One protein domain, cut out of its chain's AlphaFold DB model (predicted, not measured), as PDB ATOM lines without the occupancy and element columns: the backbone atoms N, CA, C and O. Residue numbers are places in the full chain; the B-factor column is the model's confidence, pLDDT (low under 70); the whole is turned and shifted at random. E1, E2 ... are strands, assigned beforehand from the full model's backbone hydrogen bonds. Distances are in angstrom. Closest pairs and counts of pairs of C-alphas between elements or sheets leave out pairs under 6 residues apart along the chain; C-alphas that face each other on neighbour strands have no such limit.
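Overview. This is residues 29 to 103 of the 111 residues of an uncharacterized protein of Silvanigrella paludirubra (UniProt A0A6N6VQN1). A flat V of strands: one arm is a two-strand ribbon, E1 with the first part of E2, and the other is a ribbon of the rest of E2 with E3, joined where E2 bends by 121 degrees at residue 51. Short strands E4 and E5 line the other side of E3, one towards each end. The 75 printed residues hold no named helix and five named strands, E1 to E5 in order, in one antiparallel branched sheet; the class is all strand. The whole is only just loose, close to extended, with a radius of gyration of the C-alphas of 16.5 A and spans of 47 by 40 by 13 A.

Along the chain. Find C-alpha 29 at (48.755, -26.488, -28.240); from there E1, residues 29 to 38, runs 29.4 A. E2 holds residues 41 to 64 and E3 residues 68 to 80, 37.3 A long. E4 is residues 86 to 91, and E5, residues 97 to 102, ends at C-alpha 102, (22.164, -53.599, -53.686).

Arrangement. E1 to E4 form a meander, each strand the antiparallel neighbour of the one before. In the hairpin E1 and E2, look at N 30 and O 50, 2.8 A apart and within hydrogen-bond range. The pairing of E2 is staggered: residues 41 to 51 pair with E1, residues 53 to 64 with E3, where N 59 and O 74 are within range at 2.8 A. On the other side of E3 from E2 are E4, with N 77 and O 90 at 2.8 A, and antiparallel E5, with N 71 and O 99 at 2.9 A. E4 and E5 are apart.

Size, cuts and confidence. The C-alphas of Leu 29 and Arg 67, the two farthest apart, are 47.9 A from each other. The sheet is twisted. The four links between the strands are tight, the printed part has no cut, and no printed residue has a pLDDT under 70.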
ATOM      1  N   LEU A  29      49.989 -26.621 -29.000       91.31
ATOM      2  CA  LEU A  29      48.755 -26.488 -28.240       91.31
ATOM      3  C   LEU A  29      47.578 -26.483 -29.222       91.31
ATOM      4  O   LEU A  29      47.502 -25.630 -30.105       91.31
ATOM      5  N   ILE A  30      46.684 -27.452 -29.076       90.50
ATOM      6  CA  ILE A  30      45.467 -27.611 -29.864       90.50
ATOM      7  C   ILE A  30      44.280 -27.313 -28.955       90.50
ATOM      8  O   ILE A  30      44.049 -28.024 -27.977       90.50
ATOM      9  N   GLU A  31      43.518 -26.277 -29.293       90.62
ATOM     10  CA  GLU A  31      42.244 -25.968 -28.648       90.62
ATOM     11  C   GLU A  31      41.107 -26.658 -29.409       90.62
ATOM     12  O   GLU A  31      40.900 -26.430 -30.603       90.62
ATOM     13  N   LEU A  32      40.373 -27.524 -28.717       88.38
ATOM     14  CA  LEU A  32      39.158 -28.146 -29.217       88.38
ATOM     15  C   LEU A  32      37.950 -27.495 -28.555       88.38
ATOM     16  O   LEU A  32      37.808 -27.516 -27.333       88.38
ATOM     17  N   ARG A  33      37.068 -26.948 -29.391       88.88
ATOM     18  CA  ARG A  33      35.802 -26.354 -28.974       88.88
ATOM     19  C   ARG A  33      34.656 -27.281 -29.358       88.88
ATOM     20  O   ARG A  33      34.416 -27.529 -30.538       88.88
ATOM     21  N   GLU A  34      33.961 -27.791 -28.353       84.31
ATOM     22  CA  GLU A  34      32.744 -28.582 -28.504       84.31
ATOM     23  C   GLU A  34      31.544 -27.718 -28.124       84.31
ATOM     24  O   GLU A  34      31.451 -27.228 -26.997       84.31
ATOM     25  N   GLN A  35      30.620 -27.530 -29.063       87.12
ATOM     26  CA  GLN A  35      29.400 -26.757 -28.848       87.12
ATOM     27  C   GLN A  35      28.192 -27.692 -28.839       87.12
ATOM     28  O   GLN A  35      28.036 -28.540 -29.718       87.12
ATOM     29  N   ARG A  36      27.329 -27.537 -27.835       82.62
ATOM     30  CA  ARG A  36      26.000 -28.150 -27.805       82.62
ATOM     31  C   ARG A  36      24.978 -27.109 -28.213       82.62
ATOM     32  O   ARG A  36      24.963 -26.009 -27.661       82.62
ATOM     33  N   TYR A  37      24.104 -27.496 -29.132       84.56
ATOM     34  CA  TYR A  37      23.052 -26.636 -29.651       84.56
ATOM     35  C   TYR A  37      21.679 -27.093 -29.154       84.56
ATOM     36  O   TYR A  37      21.416 -28.289 -29.046       84.56
ATOM     37  N   SER A  38      20.800 -26.133 -28.883       89.06
ATOM     38  CA  SER A  38      19.364 -26.334 -28.685       89.06
ATOM     39  C   SER A  38      18.630 -25.210 -29.403       89.06
ATOM     40  O   SER A  38      18.980 -24.042 -29.227       89.06
ATOM     41  N   ASN A  39      17.647 -25.544 -30.242       88.62
ATOM     42  CA  ASN A  39      16.916 -24.575 -31.069       88.62
ATOM     43  C   ASN A  39      17.846 -23.609 -31.836       88.62
ATOM     44  O   ASN A  39      17.655 -22.397 -31.794       88.62
ATOM     45  N   ASN A  40      18.888 -24.143 -32.485       85.06
ATOM     46  CA  ASN A  40      19.934 -23.392 -33.203       85.06
ATOM     47  C   ASN A  40      20.771 -22.413 -32.356       85.06
ATOM     48  O   ASN A  40      21.611 -21.705 -32.904       85.06
ATOM     49  N   ASN A  41      20.613 -22.404 -31.032       87.50
ATOM     50  CA  ASN A  41      21.426 -21.606 -30.120       87.50
ATOM     51  C   ASN A  41      22.462 -22.481 -29.415       87.50
ATOM     52  O   ASN A  41      22.155 -23.604 -29.011       87.50
ATOM     53  N   VAL A  42      23.678 -21.963 -29.228       86.25
ATOM     54  CA  VAL A  42      24.694 -22.618 -28.392       86.25
ATOM     55  C   VAL A  42      24.227 -22.551 -26.939       86.25
ATOM     56  O   VAL A  42      24.127 -21.471 -26.365       86.25
ATOM     57  N   VAL A  43      23.927 -23.705 -26.348       90.69
ATOM     58  CA  VAL A  43      23.487 -23.817 -24.946       90.69
ATOM     59  C   VAL A  43      24.604 -24.233 -24.003       90.69
ATOM     60  O   VAL A  43      24.515 -23.997 -22.802       90.69
ATOM     61  N   ALA A  44      25.660 -24.850 -24.528       85.69
ATOM     62  CA  ALA A  44      26.857 -25.150 -23.762       85.69
ATOM     63  C   ALA A  44      28.070 -25.177 -24.685       85.69
ATOM     64  O   ALA A  44      27.997 -25.670 -25.811       85.69
ATOM     65  N   GLU A  45      29.190 -24.687 -24.173       89.62
ATOM     66  CA  GLU A  45      30.480 -24.766 -24.835       89.62
ATOM     67  C   GLU A  45      31.489 -25.398 -23.881       89.62
ATOM     68  O   GLU A  45      31.585 -25.016 -22.714       89.62
ATOM     69  N   LYS A  46      32.236 -26.377 -24.384       87.88
ATOM     70  CA  LYS A  46      33.366 -26.977 -23.690       87.88
ATOM     71  C   LYS A  46      34.621 -26.729 -24.513       87.88
ATOM     72  O   LYS A  46      34.714 -27.169 -25.657       87.88
ATOM     73  N   VAL A  47      35.589 -26.055 -23.904       88.56
ATOM     74  CA  VAL A  47      36.922 -25.856 -24.471       88.56
ATOM     75  C   VAL A  47      37.880 -26.812 -23.777       88.56
ATOM     76  O   VAL A  47      37.945 -26.846 -22.550       88.56
ATOM     77  N   SER A  48      38.581 -27.629 -24.558       88.62
ATOM     78  CA  SER A  48      39.601 -28.559 -24.066       88.62
ATOM     79  C   SER A  48      40.902 -28.313 -24.819       88.62
ATOM     80  O   SER A  48      40.896 -28.218 -26.045       88.62
ATOM     81  N   THR A  49      42.012 -28.196 -24.097       89.56
ATOM     82  CA  THR A  49      43.333 -27.941 -24.675       89.56
ATOM     83  C   THR A  49      44.224 -29.169 -24.538       89.56
ATOM     84  O   THR A  49      44.275 -29.808 -23.488       89.56
ATOM     85  N   TYR A  50      44.929 -29.507 -25.616       90.25
ATOM     86  CA  TYR A  50      45.816 -30.666 -25.683       90.25
ATOM     87  C   TYR A  50      47.146 -30.280 -26.321       90.25
ATOM     88  O   TYR A  50      47.172 -29.480 -27.253       90.25
ATOM     89  N   CYS A  51      48.240 -30.886 -25.871       91.25
ATOM     90  CA  CYS A  51      49.514 -30.814 -26.579       91.25
ATOM     91  C   CYS A  51      49.649 -32.012 -27.520       91.25
ATOM     92  O   CYS A  51      49.472 -33.159 -27.108       91.25
ATOM     93  N   GLY A  52      49.915 -31.744 -28.798       93.38
ATOM     94  CA  GLY A  52      50.154 -32.795 -29.780       93.38
ATOM     95  C   GLY A  52      50.027 -32.339 -31.228       93.38
ATOM     96  O   GLY A  52      50.099 -31.153 -31.548       93.38
ATOM     97  N   THR A  53      49.837 -33.317 -32.108       92.06
ATOM     98  CA  THR A  53      49.570 -33.126 -33.536       92.06
ATOM     99  C   THR A  53      48.169 -33.626 -33.862       92.06
ATOM    100  O   THR A  53      47.821 -34.763 -33.542       92.06
ATOM    101  N   LEU A  54      47.364 -32.769 -34.490       92.12
ATOM    102  CA  LEU A  54      46.003 -33.081 -34.916       92.12
ATOM    103  C   LEU A  54      46.017 -33.834 -36.251       92.12
ATOM    104  O   LEU A  54      46.525 -33.329 -37.249       92.12
ATOM    105  N   TYR A  55      45.371 -34.994 -36.284       92.94
ATOM    106  CA  TYR A  55      45.127 -35.779 -37.489       92.94
ATOM    107  C   TYR A  55      43.628 -35.933 -37.713       92.94
ATOM    108  O   TYR A  55      42.867 -36.126 -36.765       92.94
ATOM    109  N   ARG A  56      43.211 -35.890 -38.978       92.94
ATOM    110  CA  ARG A  56      41.850 -36.223 -39.405       92.94
ATOM    111  C   ARG A  56      41.853 -37.614 -40.021       92.94
ATOM    112  O   ARG A  56      42.800 -37.962 -40.722       92.94
ATOM    113  N   PHE A  57      40.816 -38.388 -39.750       92.44
ATOM    114  CA  PHE A  57      40.644 -39.727 -40.302       92.44
ATOM    115  C   PHE A  57      39.178 -39.966 -40.658       92.44
ATOM    116  O   PHE A  57      38.302 -39.204 -40.252       92.44
ATOM    117  N   SER A  58      38.917 -41.025 -41.416       93.56
ATOM    118  CA  SER A  58      37.572 -41.506 -41.702       93.56
ATOM    119  C   SER A  58      37.416 -42.940 -41.208       93.56
ATOM    120  O   SER A  58      38.366 -43.721 -41.216       93.56
ATOM    121  N   LYS A  59      36.212 -43.282 -40.754       92.88
ATOM    122  CA  LYS A  59      35.821 -44.643 -40.397       92.88
ATOM    123  C   LYS A  59      34.576 -45.013 -41.185       92.88
ATOM    124  O   LYS A  59      33.603 -44.265 -41.171       92.88
ATOM    125  N   VAL A  60      34.601 -46.160 -41.850       92.19
ATOM    126  CA  VAL A  60      33.455 -46.667 -42.609       92.19
ATOM    127  C   VAL A  60      32.758 -47.753 -41.791       92.19
ATOM    128  O   VAL A  60      33.416 -48.547 -41.123       92.19
ATOM    129  N   ARG A  61      31.426 -47.755 -41.790       91.88
ATOM    130  CA  ARG A  61      30.590 -48.820 -41.227       91.88
ATOM    131  C   ARG A  61      29.635 -49.335 -42.290       91.88
ATOM    132  O   ARG A  61      29.137 -48.555 -43.099       91.88
ATOM    133  N   PHE A  62      29.342 -50.623 -42.215       92.69
ATOM    134  CA  PHE A  62      28.436 -51.309 -43.121       92.69
ATOM    135  C   PHE A  62      27.279 -51.915 -42.326       92.69
ATOM    136  O   PHE A  62      27.489 -52.439 -41.233       92.69
ATOM    137  N   VAL A  63      26.061 -51.822 -42.857       92.25
ATOM    138  CA  VAL A  63      24.865 -52.453 -42.283       92.25
ATOM    139  C   VAL A  63      24.092 -53.131 -43.405       92.25
ATOM    140  O   VAL A  63      23.656 -52.458 -44.335       92.25
ATOM    141  N   TYR A  64      23.918 -54.448 -43.317       92.56
ATOM    142  CA  TYR A  64      23.175 -55.235 -44.300       92.56
ATOM    143  C   TYR A  64      21.775 -55.579 -43.780       92.56
ATOM    144  O   TYR A  64      21.632 -56.057 -42.655       92.56
ATOM    145  N   ASP A  65      20.745 -55.336 -44.594       90.81
ATOM    146  CA  ASP A  65      19.333 -55.551 -44.232       90.81
ATOM    147  C   ASP A  65      18.708 -56.824 -44.845       90.81
ATOM    148  O   ASP A  65      17.512 -57.072 -44.680       90.81
ATOM    149  N   GLY A  66      19.494 -57.636 -45.564       89.44
ATOM    150  CA  GLY A  66      19.012 -58.809 -46.305       89.44
ATOM    151  C   GLY A  66      18.735 -58.554 -47.792       89.44
ATOM    152  O   GLY A  66      18.475 -59.498 -48.539       89.44
ATOM    153  N   ARG A  67      18.797 -57.301 -48.257       92.62
ATOM    154  CA  ARG A  67      18.671 -56.938 -49.680       92.62
ATOM    155  C   ARG A  67      19.698 -55.907 -50.117       92.62
ATOM    156  O   ARG A  67      20.212 -56.018 -51.226       92.62
ATOM    157  N   ASN A  68      19.998 -54.938 -49.266       94.19
ATOM    158  CA  ASN A  68      20.906 -53.837 -49.533       94.19
ATOM    159  C   ASN A  68      21.917 -53.674 -48.397       94.19
ATOM    160  O   ASN A  68      21.641 -53.979 -47.236       94.19
ATOM    161  N   THR A  69      23.071 -53.114 -48.741       95.38
ATOM    162  CA  THR A  69      24.085 -52.665 -47.789       95.38
ATOM    163  C   THR A  69      24.043 -51.148 -47.680       95.38
ATOM    164  O   THR A  69      24.189 -50.433 -48.675       95.38
ATOM    165  N   LEU A  70      23.875 -50.648 -46.461       94.75
ATOM    166  CA  LEU A  70      24.085 -49.252 -46.108       94.75
ATOM    167  C   LEU A  70      25.557 -49.043 -45.747       94.75
ATOM    168  O   LEU A  70      26.062 -49.637 -44.794       94.75
ATOM    169  N   ILE A  71      26.228 -48.169 -46.490       94.56
ATOM    170  CA  ILE A  71      27.620 -47.772 -46.273       94.56
ATOM    171  C   ILE A  71      27.607 -46.385 -45.639       94.56
ATOM    172  O   ILE A  71      27.086 -45.444 -46.233       94.56
ATOM    173  N   MET A  72      28.175 -46.250 -44.443       95.25
ATOM    174  CA  MET A  72      28.223 -44.999 -43.684       95.25
ATOM    175  C   MET A  72      29.665 -44.596 -43.413       95.25
ATOM    176  O   MET A  72      30.416 -45.349 -42.795       95.25
ATOM    177  N   THR A  73      30.035 -43.383 -43.807       94.75
ATOM    178  CA  THR A  73      31.360 -42.819 -43.552       94.75
ATOM    179  C   THR A  73      31.271 -41.766 -42.458       94.75
ATOM    180  O   THR A  73      30.551 -40.778 -42.588       94.75
ATOM    181  N   TYR A  74      32.047 -41.953 -41.400       95.19
ATOM    182  CA  TYR A  74      32.182 -41.038 -40.274       95.19
ATOM    183  C   TYR A  74      33.537 -40.349 -40.349       95.19
ATOM    184  O   TYR A  74      34.554 -41.013 -40.555       95.19
ATOM    185  N   MET A  75      33.566 -39.033 -40.170       94.88
ATOM    186  CA  MET A  75      34.817 -38.306 -39.994       94.88
ATOM    187  C   MET A  75      35.209 -38.306 -38.520       94.88
ATOM    188  O   MET A  75      34.370 -38.309 -37.623       94.88
ATOM    189  N   GLY A  76      36.508 -38.340 -38.267       93.88
ATOM    190  CA  GLY A  76      37.072 -38.331 -36.933       93.88
ATOM    191  C   GLY A  76      38.330 -37.486 -36.862       93.88
ATOM    192  O   GLY A  76      38.937 -37.097 -37.868       93.88
ATOM    193  N   ARG A  77      38.729 -37.193 -35.632       94.12
ATOM    194  CA  ARG A  77      39.947 -36.466 -35.304       94.12
ATOM    195  C   ARG A  77      40.679 -37.181 -34.180       94.12
ATOM    196  O   ARG A  77      40.057 -37.623 -33.218       94.12
ATOM    197  N   ARG A  78      42.000 -37.251 -34.281       95.50
ATOM    198  CA  ARG A  78      42.871 -37.757 -33.221       95.50
ATOM    199  C   ARG A  78      43.998 -36.775 -32.953       95.50
ATOM    200  O   ARG A  78      44.496 -36.139 -33.880       95.50
ATOM    201  N   ILE A  79      44.402 -36.660 -31.700       94.19
ATOM    202  CA  ILE A  79      45.571 -35.893 -31.287       94.19
ATOM    203  C   ILE A  79      46.586 -36.885 -30.745       94.19
ATOM    204  O   ILE A  79      46.275 -37.641 -29.824       94.19
ATOM    205  N   LEU A  80      47.779 -36.885 -31.335       94.56
ATOM    206  CA  LEU A  80      48.893 -37.718 -30.895       94.56
ATOM    207  C   LEU A  80      49.969 -36.845 -30.250       94.56
ATOM    208  O   LEU A  80      50.248 -35.752 -30.748       94.56
ATOM    209  N   ASN A  81      50.593 -37.330 -29.180       91.56
ATOM    210  CA  ASN A  81      51.795 -36.700 -28.635       91.56
ATOM    211  C   ASN A  81      53.014 -36.976 -29.539       91.56
ATOM    212  O   ASN A  81      52.926 -37.716 -30.524       91.56
ATOM    213  N   LYS A  82      54.177 -36.408 -29.213       88.06
ATOM    214  CA  LYS A  82      55.403 -36.581 -30.015       88.06
ATOM    215  C   LYS A  82      55.918 -38.023 -30.084       88.06
ATOM    216  O   LYS A  82      56.690 -38.343 -30.980       88.06
ATOM    217  N   GLN A  83      55.518 -38.887 -29.149       91.88
ATOM    218  CA  GLN A  83      55.824 -40.321 -29.167       91.88
ATOM    219  C   GLN A  83      54.802 -41.138 -29.973       91.88
ATOM    220  O   GLN A  83      54.932 -42.355 -30.060       91.88
ATOM    221  N   GLY A  84      53.783 -40.496 -30.549       90.56
ATOM    222  CA  GLY A  84      52.715 -41.166 -31.288       90.56
ATOM    223  C   GLY A  84      51.620 -41.772 -30.406       90.56
ATOM    224  O   GLY A  84      50.749 -42.463 -30.927       90.56
ATOM    225  N   ALA A  85      51.621 -41.517 -29.094       92.50
ATOM    226  CA  ALA A  85      50.566 -41.989 -28.204       92.50
ATOM    227  C   ALA A  85      49.292 -41.149 -28.364       92.50
ATOM    228  O   ALA A  85      49.355 -39.924 -28.509       92.50
ATOM    229  N   LEU A  86      48.135 -41.813 -28.313       94.31
ATOM    230  CA  LEU A  86      46.829 -41.173 -28.418       94.31
ATOM    231  C   LEU A  86      46.521 -40.347 -27.163       94.31
ATOM    232  O   LEU A  86      46.461 -40.881 -26.060       94.31
ATOM    233  N   VAL A  87      46.298 -39.050 -27.353       92.38
ATOM    234  CA  VAL A  87      45.927 -38.099 -26.293       92.38
ATOM    235  C   VAL A  87      44.423 -37.838 -26.301       92.38
ATOM    236  O   VAL A  87      43.795 -37.713 -25.253       92.38
ATOM    237  N   PHE A  88      43.842 -37.750 -27.494       93.38
ATOM    238  CA  PHE A  88      42.420 -37.504 -27.688       93.38
ATOM    239  C   PHE A  88      41.962 -38.153 -28.987       93.38
ATOM    240  O   PHE A  88      42.658 -38.061 -29.998       93.38
ATOM    241  N   GLU A  89      40.769 -38.736 -28.977       93.69
ATOM    242  CA  GLU A  89      40.067 -39.173 -30.177       93.69
ATOM    243  C   GLU A  89      38.601 -38.767 -30.089       93.69
ATOM    244  O   GLU A  89      37.965 -38.884 -29.043       93.69
ATOM    245  N   SER A  90      38.065 -38.302 -31.210       92.25
ATOM    246  CA  SER A  90      36.641 -38.069 -31.387       92.25
ATOM    247  C   SER A  90      36.241 -38.536 -32.777       92.25
ATOM    248  O   SER A  90      36.935 -38.269 -33.758       92.25
ATOM    249  N   LEU A  91      35.116 -39.236 -32.840       93.38
ATOM    250  CA  LEU A  91      34.448 -39.631 -34.068       93.38
ATOM    251  C   LEU A  91      33.101 -38.915 -34.113       93.38
ATOM    252  O   LEU A  91      32.408 -38.852 -33.092       93.38
ATOM    253  N   ASP A  92      32.732 -38.395 -35.278       88.88
ATOM    254  CA  ASP A  92      31.423 -37.791 -35.472       88.88
ATOM    255  C   ASP A  92      30.325 -38.818 -35.172       88.88
ATOM    256  O   ASP A  92      30.420 -39.999 -35.512       88.88
ATOM    257  N   THR A  93      29.263 -38.365 -34.510       86.50
ATOM    258  CA  THR A  93      28.117 -39.220 -34.178       86.50
ATOM    259  C   THR A  93      27.196 -39.434 -35.374       86.50
ATOM    260  O   THR A  93      26.513 -40.456 -35.446       86.50
ATOM    261  N   TYR A  94      27.202 -38.498 -36.324       90.31
ATOM    262  CA  TYR A  94      26.452 -38.573 -37.572       90.31
ATOM    263  C   TYR A  94      27.395 -38.851 -38.747       90.31
ATOM    264  O   TYR A  94      28.500 -38.304 -38.783       90.31
ATOM    265  N   PRO A  95      26.984 -39.685 -39.715       92.00
ATOM    266  CA  PRO A  95      27.796 -39.948 -40.892       92.00
ATOM    267  C   PRO A  95      27.897 -38.689 -41.757       92.00
ATOM    268  O   PRO A  95      26.905 -38.007 -42.008       92.00
ATOM    269  N   SER A  96      29.097 -38.403 -42.252       91.06
ATOM    270  CA  SER A  96      29.342 -37.313 -43.204       91.06
ATOM    271  C   SER A  96      28.850 -37.663 -44.607       91.06
ATOM    272  O   SER A  96      28.549 -36.779 -45.403       91.06
ATOM    273  N   TYR A  97      28.779 -38.957 -44.914       91.50
ATOM    274  CA  TYR A  97      28.261 -39.490 -46.165       91.50
ATOM    275  C   TYR A  97      27.633 -40.860 -45.916       91.50
ATOM    276  O   TYR A  97      28.163 -41.647 -45.127       91.50
ATOM    277  N   TYR A  98      26.528 -41.152 -46.598       93.12
ATOM    278  CA  TYR A  98      25.950 -42.488 -46.631       93.12
ATOM    279  C   TYR A  98      25.417 -42.818 -48.024       93.12
ATOM    280  O   TYR A  98      24.912 -41.942 -48.728       93.12
ATOM    281  N   GLN A  99      25.527 -44.085 -48.413       94.38
ATOM    282  CA  GLN A  99      24.957 -44.606 -49.653       94.38
ATOM    283  C   GLN A  99      24.407 -46.015 -49.447       94.38
ATOM    284  O   GLN A  99      24.933 -46.782 -48.640       94.38
ATOM    285  N   THR A 100      23.374 -46.352 -50.212       94.56
ATOM    286  CA  THR A 100      22.778 -47.688 -50.228       94.56
ATOM    287  C   THR A 100      23.118 -48.362 -51.544       94.56
ATOM    288  O   THR A 100      22.864 -47.802 -52.611       94.56
ATOM    289  N   VAL A 101      23.673 -49.565 -51.466       93.56
ATOM    290  CA  VAL A 101      24.006 -50.392 -52.630       93.56
ATOM    291  C   VAL A 101      23.277 -51.735 -52.548       93.56
ATOM    292  O   VAL A 101      23.078 -52.246 -51.443       93.56
ATOM    293  N   PRO A 102      22.836 -52.307 -53.681       94.00
ATOM    294  CA  PRO A 102      22.164 -53.599 -53.686       94.00
ATOM    295  C   PRO A 102      23.134 -54.736 -53.345       94.00
ATOM    296  O   PRO A 102      24.295 -54.719 -53.751       94.00
ATOM    297  N   GLY A 103      22.625 -55.750 -52.647       90.50
ATOM    298  CA  GLY A 103      23.391 -56.917 -52.217       90.50
ATOM    299  C   GLY A 103      24.292 -56.660 -51.009       90.50
ATOM    300  O   GLY A 103      24.324 -55.562 -50.448       90.50
TER     301      GLY A 103